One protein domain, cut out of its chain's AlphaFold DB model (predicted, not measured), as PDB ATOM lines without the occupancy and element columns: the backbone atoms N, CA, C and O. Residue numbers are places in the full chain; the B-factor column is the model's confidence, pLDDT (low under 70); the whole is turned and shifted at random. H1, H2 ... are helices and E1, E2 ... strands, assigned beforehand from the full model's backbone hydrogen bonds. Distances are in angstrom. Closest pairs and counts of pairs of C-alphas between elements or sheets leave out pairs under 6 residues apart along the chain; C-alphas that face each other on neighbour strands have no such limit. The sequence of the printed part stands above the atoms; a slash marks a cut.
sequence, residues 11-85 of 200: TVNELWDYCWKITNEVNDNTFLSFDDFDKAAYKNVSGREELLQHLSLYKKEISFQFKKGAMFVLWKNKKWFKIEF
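What this domain is: This is residues 11 to 85 of the 200 residues of an uncharacterized protein of Bacteroides thetaiotaomicron (UniProt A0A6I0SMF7). A strongly twisted three-stranded sheet makes one end of an elongated domain; beyond E1's first residue, H1 and H3 pack side by side, with H2 at the far end. Printed are 75 residues with three named helices, then three named strands in an antiparallel meander, E1 E2 E3, each beside the one before; the class is mixed. It is only just compact, close to loose: radius of gyration of the C-alphas 13.3 A, spans 38 by 24 by 16 A.

Where its parts are: E1 is residues 62 to 67, E2 70 to 75, E3 78 to 84, 17.5 A long, ending at C-alpha (360.512, 263.384, 330.923). H1, residues 12 to 25, 19.9 A, begins at C-alpha (369.003, 253.335, 319.944); H2 is 34 to 39, H3 49 to 57.

How they stand to each other: In hairpin E1 and E2, N 65 and O 72 are 2.9 A apart; in hairpin E2 and E3, N 73 and O 81, 2.9 A. H1 and H3 touch, closest C-alphas Trp 16 and Leu 52, 6.0 A, at a shallow tilt of 32 degrees, opposite ways. H2 is close to H1 but not clearly touching, closest C-alphas Trp 20 and Phe 34, 7.0 A. In H1, H2 and H3 every O i to N i+4 pair is within hydrogen-bond range.

The domain as a whole: The farthest C-alphas, Ala 41 and Lys 68, are 41.6 A apart. The printed part has no cut and no long link. Residues 68 to 69 and 84 have pLDDT under 70.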
ATOM      1  N   THR A  11     364.320 253.036 318.655       83.94
ATOM      2  CA  THR A  11     365.574 252.300 318.607       83.94
ATOM      3  C   THR A  11     366.699 253.188 319.137       83.94
ATOM      4  O   THR A  11     366.597 254.416 319.160       83.94
ATOM      5  N   VAL A  12     367.812 252.574 319.538       87.31
ATOM      6  CA  VAL A  12     369.003 253.335 319.944       87.31
ATOM      7  C   VAL A  12     369.480 254.253 318.813       87.31
ATOM      8  O   VAL A  12     369.906 255.366 319.088       87.31
ATOM      9  N   ASN A  13     369.322 253.828 317.553       87.25
ATOM     10  CA  ASN A  13     369.602 254.665 316.385       87.25
ATOM     11  C   ASN A  13     368.673 255.871 316.307       87.25
ATOM     12  O   ASN A  13     369.153 256.981 316.179       87.25
ATOM     13  N   GLU A  14     367.361 255.679 316.449       82.81
ATOM     14  CA  GLU A  14     366.403 256.791 316.379       82.81
ATOM     15  C   GLU A  14     366.654 257.826 317.493       82.81
ATOM     16  O   GLU A  14     366.491 259.025 317.270       82.81
ATOM     17  N   LEU A  15     367.077 257.386 318.689       83.75
ATOM     18  CA  LEU A  15     367.507 258.303 319.750       83.75
ATOM     19  C   LEU A  15     368.836 258.991 319.407       83.75
ATOM     20  O   LEU A  15     368.961 260.194 319.629       83.75
ATOM     21  N   TRP A  16     369.803 258.252 318.860       89.38
ATOM     22  CA  TRP A  16     371.086 258.802 318.421       89.38
ATOM     23  C   TRP A  16     370.889 259.868 317.336       89.38
ATOM     24  O   TRP A  16     371.335 260.995 317.518       89.38
ATOM     25  N   ASP A  17     370.127 259.565 316.283       86.00
ATOM     26  CA  ASP A  17     369.815 260.474 315.175       86.00
ATOM     27  C   ASP A  17     369.128 261.745 315.681       86.00
ATOM     28  O   ASP A  17     369.431 262.858 315.249       86.00
ATOM     29  N   TYR A  18     368.212 261.592 316.642       81.94
ATOM     30  CA  TYR A  18     367.533 262.716 317.268       81.94
ATOM     31  C   TYR A  18     368.494 263.616 318.054       81.94
ATOM     32  O   TYR A  18     368.453 264.840 317.911       81.94
ATOM     33  N   CYS A  19     369.362 263.025 318.879       85.00
ATOM     34  CA  CYS A  19     370.378 263.775 319.606       85.00
ATOM     35  C   CYS A  19     371.348 264.465 318.641       85.00
ATOM     36  O   CYS A  19     371.645 265.642 318.839       85.00
ATOM     37  N   TRP A  20     371.764 263.771 317.581       90.94
ATOM     38  CA  TRP A  20     372.707 264.271 316.587       90.94
ATOM     39  C   TRP A  20     372.131 265.461 315.834       90.94
ATOM     40  O   TRP A  20     372.797 266.486 315.719       90.94
ATOM     41  N   LYS A  21     370.865 265.372 315.409       86.25
ATOM     42  CA  LYS A  21     370.167 266.481 314.757       86.25
ATOM     43  C   LYS A  21     370.211 267.750 315.607       86.25
ATOM     44  O   LYS A  21     370.579 268.794 315.094       86.25
ATOM     45  N   ILE A  22     369.909 267.663 316.904       83.19
ATOM     46  CA  ILE A  22     369.959 268.838 317.790       83.19
ATOM     47  C   ILE A  22     371.391 269.360 317.939       83.19
ATOM     48  O   ILE A  22     371.615 270.568 317.895       83.19
ATOM     49  N   THR A  23     372.361 268.462 318.130       89.12
ATOM     50  CA  THR A  23     373.776 268.834 318.252       89.12
ATOM     51  C   THR A  23     374.285 269.536 316.998       89.12
ATOM     52  O   THR A  23     375.004 270.524 317.105       89.12
ATOM     53  N   ASN A  24     373.884 269.089 315.813       91.12
ATOM     54  CA  ASN A  24     374.300 269.722 314.570       91.12
ATOM     55  C   ASN A  24     373.512 271.011 314.283       91.12
ATOM     56  O   ASN A  24     374.091 271.978 313.806       91.12
ATOM     57  N   GLU A  25     372.227 271.079 314.649       86.62
ATOM     58  CA  GLU A  25     371.403 272.289 314.509       86.62
ATOM     59  C   GLU A  25     371.973 273.479 315.298       86.62
ATOM     60  O   GLU A  25     372.006 274.584 314.769       86.62
ATOM     61  N   VAL A  26     372.490 273.278 316.521       87.69
ATOM     62  CA  VAL A  26     373.162 274.363 317.283       87.69
ATOM     63  C   VAL A  26     374.518 274.780 316.694       87.69
ATOM     64  O   VAL A  26     375.140 275.741 317.147       87.69
ATOM     65  N   ASN A  27     374.983 274.036 315.695       91.62
ATOM     66  CA  ASN A  27     376.165 274.313 314.890       91.62
ATOM     67  C   ASN A  27     375.774 274.663 313.443       91.62
ATOM     68  O   ASN A  27     376.543 274.400 312.520       91.62
ATOM     69  N   ASP A  28     374.564 275.191 313.227       91.31
ATOM     70  CA  ASP A  28     374.042 275.611 311.919       91.31
ATOM     71  C   ASP A  28     374.080 274.508 310.845       91.31
ATOM     72  O   ASP A  28     374.184 274.772 309.650       91.31
ATOM     73  N   ASN A  29     373.979 273.245 311.273       90.62
ATOM     74  CA  ASN A  29     374.100 272.049 310.436       90.62
ATOM     75  C   ASN A  29     375.419 271.974 309.644       90.62
ATOM     76  O   ASN A  29     375.458 271.429 308.542       90.62
ATOM     77  N   THR A  30     376.504 272.509 310.207       93.94
ATOM     78  CA  THR A  30     377.819 272.582 309.551       93.94
ATOM     79  C   THR A  30     378.465 271.208 309.342       93.94
ATOM     80  O   THR A  30     379.204 271.011 308.378       93.94
ATOM     81  N   PHE A  31     378.227 270.247 310.237       93.88
ATOM     82  CA  PHE A  31     378.954 268.977 310.235       93.88
ATOM     83  C   PHE A  31     378.220 267.890 309.447       93.88
ATOM     84  O   PHE A  31     377.009 267.720 309.581       93.88
ATOM     85  N   LEU A  32     378.955 267.104 308.656       91.88
ATOM     86  CA  LEU A  32     378.381 265.990 307.889       91.88
ATOM     87  C   LEU A  32     378.143 264.749 308.757       91.88
ATOM     88  O   LEU A  32     377.200 263.994 308.521       91.88
ATOM     89  N   SER A  33     378.980 264.542 309.773       92.50
ATOM     90  CA  SER A  33     378.890 263.408 310.687       92.50
ATOM     91  C   SER A  33     379.279 263.783 312.116       92.50
ATOM     92  O   SER A  33     379.932 264.802 312.361       92.50
ATOM     93  N   PHE A  34     378.900 262.927 313.069       91.94
ATOM     94  CA  PHE A  34     379.306 263.096 314.462       91.94
ATOM     95  C   PHE A  34     380.824 262.996 314.640       91.94
ATOM     96  O   PHE A  34     381.377 263.731 315.447       91.94
ATOM     97  N   ASP A  35     381.509 262.160 313.858       91.69
ATOM     98  CA  ASP A  35     382.969 262.036 313.916       91.69
ATOM     99  C   ASP A  35     383.670 263.326 313.464       91.69
ATOM    100  O   ASP A  35     384.692 263.706 314.041       91.69
ATOM    101  N   ASP A  36     383.121 264.017 312.456       93.31
ATOM    102  CA  ASP A  36     383.634 265.317 312.007       93.31
ATOM    103  C   ASP A  36     383.459 266.375 313.100       93.31
ATOM    104  O   ASP A  36     384.389 267.122 313.403       93.31
ATOM    105  N   PHE A  37     382.283 266.396 313.733       94.50
ATOM    106  CA  PHE A  37     382.004 267.251 314.885       94.50
ATOM    107  C   PHE A  37     382.920 266.934 316.074       94.50
ATOM    108  O   PHE A  37     383.412 267.841 316.748       94.50
ATOM    109  N   ASP A  38     383.176 265.656 316.356       90.12
ATOM    110  CA  ASP A  38     383.968 265.253 317.515       90.12
ATOM    111  C   ASP A  38     385.421 265.728 317.382       90.12
ATOM    112  O   ASP A  38     385.993 266.252 318.340       90.12
ATOM    113  N   LYS A  39     385.961 265.670 316.159       92.12
ATOM    114  CA  LYS A  39     387.319 266.112 315.802       92.12
ATOM    115  C   LYS A  39     387.451 267.618 315.559       92.12
ATOM    116  O   LYS A  39     388.574 268.107 315.430       92.12
ATOM    117  N   ALA A  40     386.347 268.355 315.467       92.69
ATOM    118  CA  ALA A  40     386.373 269.778 315.161       92.69
ATOM    119  C   ALA A  40     387.021 270.600 316.285       92.69
ATOM    120  O   ALA A  40     386.700 270.440 317.464       92.69
ATOM    121  N   ALA A  41     387.899 271.533 315.903       86.69
ATOM    122  CA  ALA A  41     388.547 272.455 316.838       86.69
ATOM    123  C   ALA A  41     387.575 273.503 317.411       86.69
ATOM    124  O   ALA A  41     387.755 273.955 318.540       86.69
ATOM    125  N   TYR A  42     386.539 273.866 316.649       85.19
ATOM    126  CA  TYR A  42     385.501 274.814 317.050       85.19
ATOM    127  C   TYR A  42     384.132 274.164 316.898       85.19
ATOM    128  O   TYR A  42     383.786 273.693 315.815       85.19
ATOM    129  N   LYS A  43     383.370 274.134 317.991       90.00
ATOM    130  CA  LYS A  43     382.010 273.598 318.042       90.00
ATOM    131  C   LYS A  43     381.237 274.215 319.200       90.00
ATOM    132  O   LYS A  43     381.782 274.389 320.289       90.00
ATOM    133  N   ASN A  44     379.966 274.505 318.972       90.56
ATOM    134  CA  ASN A  44     379.016 274.810 320.028       90.56
ATOM    135  C   ASN A  44     378.567 273.503 320.682       90.56
ATOM    136  O   ASN A  44     378.202 272.542 319.998       90.56
ATOM    137  N   VAL A  45     378.584 273.474 322.012       86.31
ATOM    138  CA  VAL A  45     378.129 272.321 322.792       86.31
ATOM    139  C   VAL A  45     376.629 272.402 323.049       86.31
ATOM    140  O   VAL A  45     376.099 273.411 323.509       86.31
ATOM    141  N   SER A  46     375.942 271.304 322.765       83.81
ATOM    142  CA  SER A  46     374.508 271.112 322.981       83.81
ATOM    143  C   SER A  46     374.184 270.422 324.310       83.81
ATOM    144  O   SER A  46     373.008 270.313 324.672       83.81
ATOM    145  N   GLY A  47     375.196 269.898 325.012       84.56
ATOM    146  CA  GLY A  47     375.044 269.109 326.239       84.56
ATOM    147  C   GLY A  47     374.560 267.675 325.993       84.56
ATOM    148  O   GLY A  47     374.026 267.039 326.899       84.56
ATOM    149  N   ARG A  48     374.680 267.172 324.758       85.56
ATOM    150  CA  ARG A  48     374.238 265.828 324.326       85.56
ATOM    151  C   ARG A  48     375.386 264.977 323.787       85.56
ATOM    152  O   ARG A  48     375.169 263.822 323.437       85.56
ATOM    153  N   GLU A  49     376.592 265.528 323.730       88.81
ATOM    154  CA  GLU A  49     377.768 264.931 323.098       88.81
ATOM    155  C   GLU A  49     378.190 263.640 323.803       88.81
ATOM    156  O   GLU A  49     378.389 262.617 323.152       88.81
ATOM    157  N   GLU A  50     378.231 263.653 325.138       86.69
ATOM    158  CA  GLU A  50     378.529 262.460 325.938       86.69
ATOM    159  C   GLU A  50     377.487 261.360 325.699       86.69
ATOM    160  O   GLU A  50     377.828 260.192 325.510       86.69
ATOM    161  N   LEU A  51     376.204 261.736 325.630       86.50
ATOM    162  CA  LEU A  51     375.136 260.793 325.321       86.50
ATOM    163  C   LEU A  51     375.290 260.215 323.907       86.50
ATOM    164  O   LEU A  51     375.123 259.012 323.733       86.50
ATOM    165  N   LEU A  52     375.631 261.034 322.912       90.56
ATOM    166  CA  LEU A  52     375.866 260.591 321.535       90.56
ATOM    167  C   LEU A  52     377.023 259.597 321.434       90.56
ATOM    168  O   LEU A  52     376.866 258.538 320.816       90.56
ATOM    169  N   GLN A  53     378.149 259.894 322.085       90.31
ATOM    170  CA  GLN A  53     379.286 258.974 322.168       90.31
ATOM    171  C   GLN A  53     378.865 257.657 322.827       90.31
ATOM    172  O   GLN A  53     379.132 256.575 322.304       90.31
ATOM    173  N   HIS A  54     378.139 257.731 323.941       89.19
ATOM    174  CA  HIS A  54     377.722 256.547 324.680       89.19
ATOM    175  C   HIS A  54     376.713 255.683 323.905       89.19
ATOM    176  O   HIS A  54     376.838 254.458 323.877       89.19
ATOM    177  N   LEU A  55     375.734 256.303 323.236       89.50
ATOM    178  CA  LEU A  55     374.759 255.616 322.382       89.50
ATOM    179  C   LEU A  55     375.444 254.901 321.206       89.50
ATOM    180  O   LEU A  55     375.019 253.805 320.840       89.50
ATOM    181  N   SER A  56     376.509 255.492 320.652       88.94
ATOM    182  CA  SER A  56     377.318 254.881 319.589       88.94
ATOM    183  C   SER A  56     378.090 253.652 320.092       88.94
ATOM    184  O   SER A  56     377.992 252.567 319.513       88.94
ATOM    185  N   LEU A  57     378.790 253.784 321.224       90.69
ATOM    186  CA  LEU A  57     379.664 252.738 321.767       90.69
ATOM    187  C   LEU A  57     378.899 251.544 322.355       90.69
ATOM    188  O   LEU A  57     379.287 250.394 322.153       90.69
ATOM    189  N   TYR A  58     377.800 251.795 323.070       90.56
ATOM    190  CA  TYR A  58     377.125 250.785 323.894       90.56
ATOM    191  C   TYR A  58     375.754 250.380 323.354       90.56
ATOM    192  O   TYR A  58     374.894 249.905 324.095       90.56
ATOM    193  N   LYS A  59     375.538 250.507 322.041       88.00
ATOM    194  CA  LYS A  59     374.237 250.287 321.395       88.00
ATOM    195  C   LYS A  59     373.537 248.973 321.768       88.00
ATOM    196  O   LYS A  59     372.320 248.951 321.917       88.00
ATOM    197  N   LYS A  60     374.286 247.876 321.921       89.44
ATOM    198  CA  LYS A  60     373.737 246.549 322.272       89.44
ATOM    199  C   LYS A  60     373.374 246.405 323.753       89.44
ATOM    200  O   LYS A  60     372.674 245.469 324.121       89.44
ATOM    201  N   GLU A  61     373.867 247.302 324.595       92.56
ATOM    202  CA  GLU A  61     373.694 247.274 326.048       92.56
ATOM    203  C   GLU A  61     372.632 248.269 326.527       92.56
ATOM    204  O   GLU A  61     372.326 248.310 327.724       92.56
ATOM    205  N   ILE A  62     372.100 249.077 325.606       91.25
ATOM    206  CA  ILE A  62     371.098 250.101 325.877       91.25
ATOM    207  C   ILE A  62     369.713 249.576 325.511       91.25
ATOM    208  O   ILE A  62     369.494 249.026 324.433       91.25
ATOM    209  N   SER A  63     368.760 249.774 326.414       89.00
ATOM    210  CA  SER A  63     367.351 249.456 326.195       89.00
ATOM    211  C   SER A  63     366.443 250.527 326.795       89.00
ATOM    212  O   SER A  63     366.885 251.389 327.557       89.00
ATOM    213  N   PHE A  64     365.161 250.503 326.429       87.56
ATOM    214  CA  PHE A  64     364.191 251.523 326.823       87.56
ATOM    215  C   PHE A  64     363.025 250.920 327.604       87.56
ATOM    216  O   PHE A  64     362.579 249.808 327.322       87.56
ATOM    217  N   GLN A  65     362.497 251.681 328.563       86.38
ATOM    218  CA  GLN A  65     361.293 251.321 329.312       86.38
ATOM    219  C   GLN A  65     360.386 252.539 329.512       86.38
ATOM    220  O   GLN A  65     360.830 253.557 330.031       86.38
ATOM    221  N   PHE A  66     359.101 252.443 329.163       75.56
ATOM    222  CA  PHE A  66     358.124 253.508 329.377       75.56
ATOM    223  C   PHE A  66     357.368 253.232 330.670       75.56
ATOM    224  O   PHE A  66     356.806 252.154 330.864       75.56
ATOM    225  N   LYS A  67     357.342 254.209 331.578       75.38
ATOM    226  CA  LYS A  67     356.561 254.103 332.815       75.38
ATOM    227  C   LYS A  67     356.046 255.476 333.230       75.38
ATOM    228  O   LYS A  67     356.831 256.401 333.403       75.38
ATOM    229  N   LYS A  68     354.725 255.586 333.422       69.81
ATOM    230  CA  LYS A  68     354.033 256.806 333.889       69.81
ATOM    231  C   LYS A  68     354.374 258.067 333.069       69.81
ATOM    232  O   LYS A  68     354.713 259.093 333.641       69.81
ATOM    233  N   GLY A  69     354.316 257.974 331.737       67.50
ATOM    234  CA  GLY A  69     354.558 259.128 330.856       67.50
ATOM    235  C   GLY A  69     356.021 259.573 330.759       67.50
ATOM    236  O   GLY A  69     356.284 260.688 330.339       67.50
ATOM    237  N   ALA A  70     356.970 258.717 331.149       75.12
ATOM    238  CA  ALA A  70     358.401 258.957 330.998       75.12
ATOM    239  C   ALA A  70     359.092 257.759 330.347       75.12
ATOM    240  O   ALA A  70     358.685 256.611 330.561       75.12
ATOM    241  N   MET A  71     360.158 258.037 329.598       81.88
ATOM    242  CA  MET A  71     361.032 257.026 329.014       81.88
ATOM    243  C   MET A  71     362.276 256.893 329.885       81.88
ATOM    244  O   MET A  71     362.967 257.867 330.161       81.88
ATOM    245  N   PHE A  72     362.564 255.682 330.332       86.25
ATOM    246  CA  PHE A  72     363.777 255.340 331.056       86.25
ATOM    247  C   PHE A  72     364.757 254.718 330.073       86.25
ATOM    248  O   PHE A  72     364.410 253.758 329.383       86.25
ATOM    249  N   VAL A  73     365.969 255.260 330.035       86.81
ATOM    250  CA  VAL A  73     367.088 254.681 329.298       86.81
ATOM    251  C   VAL A  73     367.845 253.783 330.265       86.81
ATOM    252  O   VAL A  73     368.273 254.216 331.339       86.81
ATOM    253  N   LEU A  74     367.934 252.505 329.919       90.31
ATOM    254  CA  LEU A  74     368.627 251.488 330.690       90.31
ATOM    255  C   LEU A  74     369.966 251.198 330.019       90.31
ATOM    256  O   LEU A  74     370.004 250.988 328.813       90.31
ATOM    257  N   TRP A  75     371.037 251.125 330.799       91.31
ATOM    258  CA  TRP A  75     372.341 250.631 330.364       91.31
ATOM    259  C   TRP A  75     372.697 249.396 331.188       91.31
ATOM    260  O   TRP A  75     372.636 249.430 332.420       91.31
ATOM    261  N   LYS A  76     372.992 248.269 330.525       91.69
ATOM    262  CA  LYS A  76     373.206 246.960 331.178       91.69
ATOM    263  C   LYS A  76     372.074 246.616 332.159       91.69
ATOM    264  O   LYS A  76     372.314 246.167 333.279       91.69
ATOM    265  N   ASN A  77     370.832 246.882 331.747       88.75
ATOM    266  CA  ASN A  77     369.603 246.711 332.538       88.75
ATOM    267  C   ASN A  77     369.507 247.568 333.819       88.75
ATOM    268  O   ASN A  77     368.576 247.393 334.605       88.75
ATOM    269  N   LYS A  78     370.421 248.519 334.034       90.06
ATOM    270  CA  LYS A  78     370.349 249.500 335.122       90.06
ATOM    271  C   LYS A  78     369.822 250.821 334.585       90.06
ATOM    272  O   LYS A  78     370.183 251.233 333.489       90.06
ATOM    273  N   LYS A  79     368.972 251.501 335.356       89.69
ATOM    274  CA  LYS A  79     368.493 252.841 334.989       89.69
ATOM    275  C   LYS A  79     369.677 253.788 334.896       89.69
ATOM    276  O   LYS A  79     370.365 253.985 335.892       89.69
ATOM    277  N   TRP A  80     369.877 254.350 333.714       87.81
ATOM    278  CA  TRP A  80     370.932 255.313 333.469       87.81
ATOM    279  C   TRP A  80     370.383 256.732 333.594       87.81
ATOM    280  O   TRP A  80     370.801 257.469 334.479       87.81
ATOM    281  N   PHE A  81     369.362 257.076 332.805       84.12
ATOM    282  CA  PHE A  81     368.664 258.354 332.943       84.12
ATOM    283  C   PHE A  81     367.190 258.263 332.538       84.12
ATOM    284  O   PHE A  81     366.717 257.270 331.974       84.12
ATOM    285  N   LYS A  82     366.441 259.309 332.887       83.00
ATOM    286  CA  LYS A  82     365.017 259.470 332.593       83.00
ATOM    287  C   LYS A  82     364.851 260.621 331.608       83.00
ATOM    288  O   LYS A  82     365.398 261.697 331.818       83.00
ATOM    289  N   ILE A  83     364.059 260.394 330.573       76.12
ATOM    290  CA  ILE A  83     363.546 261.433 329.691       76.12
ATOM    291  C   ILE A  83     362.096 261.690 330.099       76.12
ATOM    292  O   ILE A  83     361.237 260.803 330.011       76.12
ATOM    293  N   GLU A  84     361.851 262.893 330.608       69.38
ATOM    294  CA  GLU A  84     360.512 263.384 330.923       69.38
ATOM    295  C   GLU A  84     359.877 264.022 329.687       69.38
ATOM    296  O   GLU A  84     360.561 264.660 328.888       69.38
ATOM    297  N   PHE A  85     358.567 263.834 329.535       71.44
ATOM    298  CA  PHE A  85     357.778 264.452 328.474       71.44
ATOM    299  C   PHE A  85     356.952 265.580 329.081       71.44
ATOM    300  O   PHE A  85     355.804 265.362 329.475       71.44
TER     301      PHE A  85